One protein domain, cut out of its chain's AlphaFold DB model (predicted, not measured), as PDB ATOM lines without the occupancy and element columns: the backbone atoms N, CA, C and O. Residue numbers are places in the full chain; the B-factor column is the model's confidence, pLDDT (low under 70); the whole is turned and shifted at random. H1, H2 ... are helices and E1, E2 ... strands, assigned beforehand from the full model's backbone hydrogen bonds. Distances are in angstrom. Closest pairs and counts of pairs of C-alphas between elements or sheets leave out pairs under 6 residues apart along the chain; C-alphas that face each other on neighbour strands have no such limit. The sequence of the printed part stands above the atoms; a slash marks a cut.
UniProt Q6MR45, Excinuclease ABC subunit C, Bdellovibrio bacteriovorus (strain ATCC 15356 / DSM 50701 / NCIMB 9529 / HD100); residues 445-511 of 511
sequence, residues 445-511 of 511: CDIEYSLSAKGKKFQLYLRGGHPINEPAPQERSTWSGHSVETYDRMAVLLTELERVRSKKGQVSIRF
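This is residues 445 to 511 of the 511 residues of the protein "Excinuclease ABC subunit C" of Bdellovibrio bacteriovorus (strain ATCC 15356 / DSM 50701 / NCIMB 9529 / HD100) (UniProt Q6MR45). One long helix, H1, covers one face of a small twisted sheet of four strands, whose other face is bare. A wide loop, residues 469 to 483, leads from E3 to H1, and after H1 the chain folds back into the sheet as edge strand E4. The 67 printed residues, mixed in class, hold E1, E2, E3, H1 and E4 along the chain; the antiparallel sheet runs E3, E2, E1, E4. The whole is elongated, 39 by 23 by 16 A, and only just compact, close to loose, with a radius of gyration of the C-alphas of 12.7 A.

Begin at E1, residues 445 to 450, and E2, residues 457 to 463, an antiparallel hairpin where N 447 and O 460 are 2.8 A apart. E3, residues 466 to 468, continues the meander, each strand the antiparallel neighbour of the one before; look for N 468 and O 461, 2.9 A apart. On the other side of E1 find E4, residues 506 to 510, antiparallel, with N 508 and O 448 2.8 A apart. H1, residues 484 to 502, is on the sheet in two layers, the helix on one face, at a height over the sheet of 9.9 A. It lies over E3 and E1 and runs only just slantwise to the strands, at 32 degrees to E1 on the local plane. Its closest C-alphas to E4 are Arg 501 and Val 507, 6.8 A apart. In H1 every O i to N i+4 pair is within hydrogen-bond range.

Find C-alpha 445 at (148.354, 162.753, 122.950), where E1 begins, 16.4 A long. E2 measures 20.3 A and E3 6.5 A. From C-alpha 484 at (158.024, 172.343, 109.745) H1 runs 26.9 A. E4, 13.7 A, ends at C-alpha 510, (143.847, 162.719, 126.309).

The C-alphas farthest apart, of Lys 454 and Gly 481, are 39.4 A apart. The printed part has no cut, its one long link joins E3 to H1, and no printed residue is under 70 in pLDDT.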
ATOM      1  N   CYS A 445     149.744 163.047 122.630       94.50
ATOM      2  CA  CYS A 445     148.354 162.753 122.950       94.50
ATOM      3  C   CYS A 445     147.955 161.314 122.631       94.50
ATOM      4  O   CYS A 445     148.573 160.631 121.811       94.50
ATOM      5  N   ASP A 446     146.879 160.883 123.280       95.31
ATOM      6  CA  ASP A 446     146.212 159.618 123.018       95.31
ATOM      7  C   ASP A 446     144.805 159.921 122.498       95.31
ATOM      8  O   ASP A 446     143.996 160.574 123.167       95.31
ATOM      9  N   ILE A 447     144.511 159.456 121.288       95.56
ATOM     10  CA  ILE A 447     143.273 159.752 120.573       95.56
ATOM     11  C   ILE A 447     142.453 158.471 120.455       95.56
ATOM     12  O   ILE A 447     142.882 157.503 119.828       95.56
ATOM     13  N   GLU A 448     141.233 158.489 120.986       95.75
ATOM     14  CA  GLU A 448     140.197 157.501 120.682       95.75
ATOM     15  C   GLU A 448     139.149 158.140 119.766       95.75
ATOM     16  O   GLU A 448     138.604 159.200 120.079       95.75
ATOM     17  N   TYR A 449     138.835 157.503 118.636       95.44
ATOM     18  CA  TYR A 449     137.856 158.057 117.701       95.44
ATOM     19  C   TYR A 449     137.071 157.004 116.915       95.44
ATOM     20  O   TYR A 449     137.486 155.854 116.783       95.44
ATOM     21  N   SER A 450     135.928 157.401 116.355       94.25
ATOM     22  CA  SER A 450     135.145 156.601 115.409       94.25
ATOM     23  C   SER A 450     134.688 157.459 114.230       94.25
ATOM     24  O   SER A 450     134.279 158.605 114.398       94.25
ATOM     25  N   LEU A 451     134.717 156.897 113.017       90.12
ATOM     26  CA  LEU A 451     134.297 157.613 111.797       90.12
ATOM     27  C   LEU A 451     132.779 157.849 111.712       90.12
ATOM     28  O   LEU A 451     132.312 158.580 110.845       90.12
ATOM     29  N   SER A 452     132.003 157.186 112.567       89.00
ATOM     30  CA  SER A 452     130.562 157.372 112.710       89.00
ATOM     31  C   SER A 452     130.141 157.062 114.145       89.00
ATOM     32  O   SER A 452     130.835 156.330 114.857       89.00
ATOM     33  N   ALA A 453     128.984 157.572 114.567       85.56
ATOM     34  CA  ALA A 453     128.481 157.416 115.935       85.56
ATOM     35  C   ALA A 453     128.374 155.956 116.427       85.56
ATOM     36  O   ALA A 453     128.479 155.703 117.622       85.56
ATOM     37  N   LYS A 454     128.172 154.990 115.521       84.88
ATOM     38  CA  LYS A 454     128.112 153.546 115.830       84.88
ATOM     39  C   LYS A 454     129.228 152.744 115.142       84.88
ATOM     40  O   LYS A 454     129.115 151.531 114.985       84.88
ATOM     41  N   GLY A 455     130.263 153.426 114.653       84.62
ATOM     42  CA  GLY A 455     131.351 152.823 113.891       84.62
ATOM     43  C   GLY A 455     132.390 152.118 114.761       84.62
ATOM     44  O   GLY A 455     132.397 152.236 115.986       84.62
ATOM     45  N   LYS A 456     133.316 151.415 114.100       89.81
ATOM     46  CA  LYS A 456     134.520 150.864 114.736       89.81
ATOM     47  C   LYS A 456     135.299 151.992 115.425       89.81
ATOM     48  O   LYS A 456     135.520 153.043 114.820       89.81
ATOM     49  N   LYS A 457     135.721 151.743 116.665       92.81
ATOM     50  CA  LYS A 457     136.644 152.615 117.393       92.81
ATOM     51  C   LYS A 457     138.082 152.355 116.958       92.81
ATOM     52  O   LYS A 457     138.484 151.210 116.748       92.81
ATOM     53  N   PHE A 458     138.840 153.430 116.844       93.81
ATOM     54  CA  PHE A 458     140.256 153.456 116.531       93.81
ATOM     55  C   PHE A 458     141.001 154.147 117.668       93.81
ATOM     56  O   PHE A 458     140.444 155.011 118.347       93.81
ATOM     57  N   GLN A 459     142.259 153.759 117.847       94.75
ATOM     58  CA  GLN A 459     143.174 154.373 118.798       94.75
ATOM     59  C   GLN A 459     144.437 154.794 118.055       94.75
ATOM     60  O   GLN A 459     144.956 154.017 117.254       94.75
ATOM     61  N   LEU A 460     144.891 156.015 118.314       95.31
ATOM     62  CA  LEU A 460     146.135 156.575 117.801       95.31
ATOM     63  C   LEU A 460     146.894 157.202 118.971       95.31
ATOM     64  O   LEU A 460     146.338 158.023 119.696       95.31
ATOM     65  N   TYR A 461     148.153 156.817 119.132       94.62
ATOM     66  CA  TYR A 461     149.049 157.330 120.164       94.62
ATOM     67  C   TYR A 461     150.138 158.156 119.491       94.62
ATOM     68  O   TYR A 461     150.763 157.669 118.550       94.62
ATOM     69  N   LEU A 462     150.360 159.387 119.945       94.62
ATOM     70  CA  LEU A 462     151.349 160.302 119.373       94.62
ATOM     71  C   LEU A 462     152.356 160.740 120.421       94.62
ATOM     72  O   LEU A 462     151.948 161.175 121.497       94.62
ATOM     73  N   ARG A 463     153.649 160.658 120.108       93.81
ATOM     74  CA  ARG A 463     154.723 161.248 120.918       93.81
ATOM     75  C   ARG A 463     155.653 162.049 120.020       93.81
ATOM     76  O   ARG A 463     156.046 161.564 118.960       93.81
ATOM     77  N   GLY A 464     155.930 163.294 120.398       92.75
ATOM     78  CA  GLY A 464     156.663 164.244 119.556       92.75
ATOM     79  C   GLY A 464     156.058 164.413 118.153       92.75
ATOM     80  O   GLY A 464     156.786 164.599 117.186       92.75
ATOM     81  N   GLY A 465     154.738 164.258 118.008       92.38
ATOM     82  CA  GLY A 465     154.045 164.320 116.717       92.38
ATOM     83  C   GLY A 465     154.159 163.063 115.843       92.38
ATOM     84  O   GLY A 465     153.659 163.070 114.717       92.38
ATOM     85  N   HIS A 466     154.759 161.975 116.341       92.44
ATOM     86  CA  HIS A 466     154.902 160.709 115.620       92.44
ATOM     87  C   HIS A 466     154.004 159.601 116.183       92.44
ATOM     88  O   HIS A 466     153.891 159.470 117.406       92.44
ATOM     89  N   PRO A 467     153.378 158.777 115.319       92.94
ATOM     90  CA  PRO A 467     152.561 157.657 115.763       92.94
ATOM     91  C   PRO A 467     153.419 156.579 116.434       92.94
ATOM     92  O   PRO A 467     154.432 156.152 115.881       92.94
ATOM     93  N   ILE A 468     152.981 156.105 117.600       92.94
ATOM     94  CA  ILE A 468     153.590 154.982 118.324       92.94
ATOM     95  C   ILE A 468     152.594 153.832 118.495       92.94
ATOM     96  O   ILE A 468     151.376 154.009 118.432       92.94
ATOM     97  N   ASN A 469     153.114 152.620 118.691       88.56
ATOM     98  CA  ASN A 469     152.287 151.412 118.677       88.56
ATOM     99  C   ASN A 469     151.516 151.150 119.972       88.56
ATOM    100  O   ASN A 469     150.477 150.483 119.917       88.56
ATOM    101  N   GLU A 470     152.032 151.650 121.093       87.69
ATOM    102  CA  GLU A 470     151.544 151.409 122.448       87.69
ATOM    103  C   GLU A 470     151.495 152.726 123.233       87.69
ATOM    104  O   GLU A 470     152.261 153.638 122.921       87.69
ATOM    105  N   PRO A 471     150.626 152.848 124.249       86.00
ATOM    106  CA  PRO A 471     150.606 154.021 125.115       86.00
ATOM    107  C   PRO A 471     151.949 154.199 125.836       86.00
ATOM    108  O   PRO A 471     152.486 153.250 126.406       86.00
ATOM    109  N   ALA A 472     152.451 155.429 125.871       84.81
ATOM    110  CA  ALA A 472     153.634 155.814 126.642       84.81
ATOM    111  C   ALA A 472     153.264 156.886 127.687       84.81
ATOM    112  O   ALA A 472     152.176 157.459 127.610       84.81
ATOM    113  N   PRO A 473     154.118 157.209 128.670       83.75
ATOM    114  CA  PRO A 473     153.906 158.389 129.504       83.75
ATOM    115  C   PRO A 473     153.720 159.654 128.653       83.75
ATOM    116  O   PRO A 473     154.269 159.765 127.554       83.75
ATOM    117  N   GLN A 474     152.893 160.582 129.130       77.88
ATOM    118  CA  GLN A 474     152.718 161.880 128.483       77.88
ATOM    119  C   GLN A 474     153.849 162.809 128.916       77.88
ATOM    120  O   GLN A 474     154.132 162.952 130.106       77.88
ATOM    121  N   GLU A 475     154.490 163.435 127.938       81.31
ATOM    122  CA  GLU A 475     155.535 164.429 128.150       81.31
ATOM    123  C   GLU A 475     154.998 165.827 127.851       81.31
ATOM    124  O   GLU A 475     154.003 166.002 127.141       81.31
ATOM    125  N   ARG A 476     155.674 166.852 128.375       83.12
ATOM    126  CA  ARG A 476     155.328 168.240 128.067       83.12
ATOM    127  C   ARG A 476     155.446 168.459 126.561       83.12
ATOM    128  O   ARG A 476     156.521 168.304 125.994       83.12
ATOM    129  N   SER A 477     154.356 168.870 125.921       86.19
ATOM    130  CA  SER A 477     154.402 169.260 124.516       86.19
ATOM    131  C   SER A 477     155.174 170.566 124.336       86.19
ATOM    132  O   SER A 477     154.734 171.624 124.794       86.19
ATOM    133  N   THR A 478     156.310 170.484 123.653       90.50
ATOM    134  CA  THR A 478     157.132 171.612 123.208       90.50
ATOM    135  C   THR A 478     157.475 171.412 121.739       90.50
ATOM    136  O   THR A 478     157.568 170.282 121.277       90.50
ATOM    137  N   TRP A 479     157.629 172.512 121.012       92.38
ATOM    138  CA  TRP A 479     158.101 172.549 119.633       92.38
ATOM    139  C   TRP A 479     159.621 172.664 119.522       92.38
ATOM    140  O   TRP A 479     160.143 172.630 118.411       92.38
ATOM    141  N   SER A 480     160.339 172.782 120.643       88.75
ATOM    142  CA  SER A 480     161.801 172.761 120.637       88.75
ATOM    143  C   SER A 480     162.299 171.463 119.989       88.75
ATOM    144  O   SER A 480     161.880 170.372 120.373       88.75
ATOM    145  N   GLY A 481     163.146 171.586 118.963       86.81
ATOM    146  CA  GLY A 481     163.661 170.452 118.188       86.81
ATOM    147  C   GLY A 481     162.711 169.875 117.127       86.81
ATOM    148  O   GLY A 481     163.063 168.881 116.492       86.81
ATOM    149  N   HIS A 482     161.534 170.469 116.899       91.19
ATOM    150  CA  HIS A 482     160.595 170.027 115.863       91.19
ATOM    151  C   HIS A 482     160.689 170.867 114.583       91.19
ATOM    152  O   HIS A 482     160.786 172.089 114.618       91.19
ATOM    153  N   SER A 483     160.609 170.195 113.430       89.88
ATOM    154  CA  SER A 483     160.648 170.826 112.105       89.88
ATOM    155  C   SER A 483     159.264 171.278 111.619       89.88
ATOM    156  O   SER A 483     158.223 170.849 112.131       89.88
ATOM    157  N   VAL A 484     159.244 172.048 110.524       88.56
ATOM    158  CA  VAL A 484     158.024 172.343 109.745       88.56
ATOM    159  C   VAL A 484     157.298 171.068 109.281       88.56
ATOM    160  O   VAL A 484     156.091 171.062 109.053       88.56
ATOM    161  N   GLU A 485     157.987 169.927 109.206       88.69
ATOM    162  CA  GLU A 485     157.334 168.660 108.880       88.69
ATOM    163  C   GLU A 485     156.469 168.141 110.015       88.69
ATOM    164  O   GLU A 485     155.391 167.604 109.763       88.69
ATOM    165  N   THR A 486     156.904 168.354 111.254       92.12
ATOM    166  CA  THR A 486     156.078 168.066 112.428       92.12
ATOM    167  C   THR A 486     154.858 168.985 112.455       92.12
ATOM    168  O   THR A 486     153.756 168.518 112.744       92.12
ATOM    169  N   TYR A 487     155.032 170.262 112.096       92.06
ATOM    170  CA  TYR A 487     153.922 171.207 111.972       92.06
ATOM    171  C   TYR A 487     152.866 170.694 110.992       92.06
ATOM    172  O   TYR A 487     151.707 170.535 111.375       92.06
ATOM    173  N   ASP A 488     153.270 170.330 109.774       90.12
ATOM    174  CA  ASP A 488     152.329 169.872 108.749       90.12
ATOM    175  C   ASP A 488     151.618 168.568 109.149       90.12
ATOM    176  O   ASP A 488     150.418 168.427 108.913       90.12
ATOM    177  N   ARG A 489     152.300 167.639 109.841       92.31
ATOM    178  CA  ARG A 489     151.644 166.451 110.426       92.31
ATOM    179  C   ARG A 489     150.537 166.843 111.402       92.31
ATOM    180  O   ARG A 489     149.436 166.298 111.332       92.31
ATOM    181  N   MET A 490     150.819 167.767 112.324       95.12
ATOM    182  CA  MET A 490     149.844 168.197 113.332       95.12
ATOM    183  C   MET A 490     148.699 169.000 112.717       95.12
ATOM    184  O   MET A 490     147.553 168.833 113.138       95.12
ATOM    185  N   ALA A 491     148.978 169.809 111.695       92.44
ATOM    186  CA  ALA A 491     147.966 170.517 110.925       92.44
ATOM    187  C   ALA A 491     147.014 169.533 110.224       92.44
ATOM    188  O   ALA A 491     145.796 169.640 110.380       92.44
ATOM    189  N   VAL A 492     147.555 168.524 109.532       92.75
ATOM    190  CA  VAL A 492     146.767 167.474 108.866       92.75
ATOM    191  C   VAL A 492     145.954 166.667 109.871       92.75
ATOM    192  O   VAL A 492     144.771 166.405 109.644       92.75
ATOM    193  N   LEU A 493     146.552 166.298 111.003       95.81
ATOM    194  CA  LEU A 493     145.849 165.588 112.064       95.81
ATOM    195  C   LEU A 493     144.673 166.396 112.609       95.81
ATOM    196  O   LEU A 493     143.582 165.849 112.750       95.81
ATOM    197  N   LEU A 494     144.886 167.680 112.910       95.00
ATOM    198  CA  LEU A 494     143.844 168.564 113.421       95.00
ATOM    199  C   LEU A 494     142.664 168.632 112.443       95.00
ATOM    200  O   LEU A 494     141.535 168.338 112.836       95.00
ATOM    201  N   THR A 495     142.948 168.876 111.161       92.12
ATOM    202  CA  THR A 495     141.934 168.918 110.097       92.12
ATOM    203  C   THR A 495     141.201 167.583 109.937       92.12
ATOM    204  O   THR A 495     139.986 167.547 109.738       92.12
ATOM    205  N   GLU A 496     141.891 166.445 110.036       92.81
ATOM    206  CA  GLU A 496     141.229 165.141 109.950       92.81
ATOM    207  C   GLU A 496     140.365 164.840 111.184       92.81
ATOM    208  O   GLU A 496     139.296 164.246 111.040       92.81
ATOM    209  N   LEU A 497     140.764 165.276 112.383       93.81
ATOM    210  CA  LEU A 497     139.948 165.155 113.596       93.81
ATOM    211  C   LEU A 497     138.679 166.015 113.514       93.81
ATOM    212  O   LEU A 497     137.598 165.550 113.882       93.81
ATOM    213  N   GLU A 498     138.790 167.237 112.997       90.56
ATOM    214  CA  GLU A 498     137.658 168.135 112.733       90.56
ATOM    215  C   GLU A 498     136.711 167.521 111.692       90.56
ATOM    216  O   GLU A 498     135.511 167.380 111.941       90.56
ATOM    217  N   ARG A 499     137.256 166.965 110.602       89.56
ATOM    218  CA  ARG A 499     136.489 166.213 109.595       89.56
ATOM    219  C   ARG A 499     135.766 164.990 110.166       89.56
ATOM    220  O   ARG A 499     134.683 164.635 109.694       89.56
ATOM    221  N   VAL A 500     136.353 164.297 111.143       91.00
ATOM    222  CA  VAL A 500     135.668 163.194 111.838       91.00
ATOM    223  C   VAL A 500     134.467 163.730 112.616       91.00
ATOM    224  O   VAL A 500     133.387 163.144 112.524       91.00
ATOM    225  N   ARG A 501     134.617 164.849 113.334       90.31
ATOM    226  CA  ARG A 501     133.525 165.480 114.094       90.31
ATOM    227  C   ARG A 501     132.394 165.954 113.179       90.31
ATOM    228  O   ARG A 501     131.243 165.593 113.426       90.31
ATOM    229  N   SER A 502     132.708 166.654 112.086       86.75
ATOM    230  CA  SER A 502     131.698 167.176 111.148       86.75
ATOM    231  C   SER A 502     130.878 166.067 110.475       86.75
ATOM    232  O   SER A 502     129.688 166.221 110.207       86.75
ATOM    233  N   LYS A 503     131.461 164.875 110.302       87.31
ATOM    234  CA  LYS A 503     130.767 163.682 109.781       87.31
ATOM    235  C   LYS A 503     130.031 162.863 110.848       87.31
ATOM    236  O   LYS A 503     129.727 161.691 110.615       87.31
ATOM    237  N   LYS A 504     129.707 163.461 112.002       87.75
ATOM    238  CA  LYS A 504     129.039 162.802 113.146       87.75
ATOM    239  C   LYS A 504     129.839 161.621 113.717       87.75
ATOM    240  O   LYS A 504     129.264 160.676 114.271       87.75
ATOM    241  N   GLY A 505     131.157 161.641 113.540       90.06
ATOM    242  CA  GLY A 505     132.083 160.776 114.256       90.06
ATOM    243  C   GLY A 505     132.283 161.248 115.695       90.06
ATOM    244  O   GLY A 505     131.878 162.348 116.071       90.06
ATOM    245  N   GLN A 506     132.900 160.403 116.517       93.56
ATOM    246  CA  GLN A 506     133.256 160.744 117.897       93.56
ATOM    247  C   GLN A 506     134.770 160.852 118.018       93.56
ATOM    248  O   GLN A 506     135.487 160.046 117.431       93.56
ATOM    249  N   VAL A 507     135.251 161.836 118.781       94.69
ATOM    250  CA  VAL A 507     136.679 162.060 119.041       94.69
ATOM    251  C   VAL A 507     136.864 162.374 120.522       94.69
ATOM    252  O   VAL A 507     136.285 163.335 121.026       94.69
ATOM    253  N   SER A 508     137.697 161.593 121.201       95.06
ATOM    254  CA  SER A 508     138.167 161.823 122.564       95.06
ATOM    255  C   SER A 508     139.690 161.903 122.542       95.06
ATOM    256  O   SER A 508     140.342 161.046 121.951       95.06
ATOM    257  N   ILE A 509     140.252 162.944 123.154       93.75
ATOM    258  CA  ILE A 509     141.697 163.182 123.180       93.75
ATOM    259  C   ILE A 509     142.125 163.320 124.635       93.75
ATOM    260  O   ILE A 509     141.511 164.079 125.387       93.75
ATOM    261  N   ARG A 510     143.169 162.587 125.019       91.38
ATOM    262  CA  ARG A 510     143.847 162.719 126.309       91.38
ATOM    263  C   ARG A 510     145.230 163.312 126.062       91.38
ATOM    264  O   ARG A 510     145.958 162.812 125.206       91.38
ATOM    265  N   PHE A 511     145.539 164.384 126.781       87.81
ATOM    266  CA  PHE A 511     146.804 165.121 126.716       87.81
ATOM    267  C   PHE A 511     147.647 164.830 127.932       87.81
ATOM    268  O   PHE A 511     147.005 164.597 128.983       87.81
TER     269      PHE A 511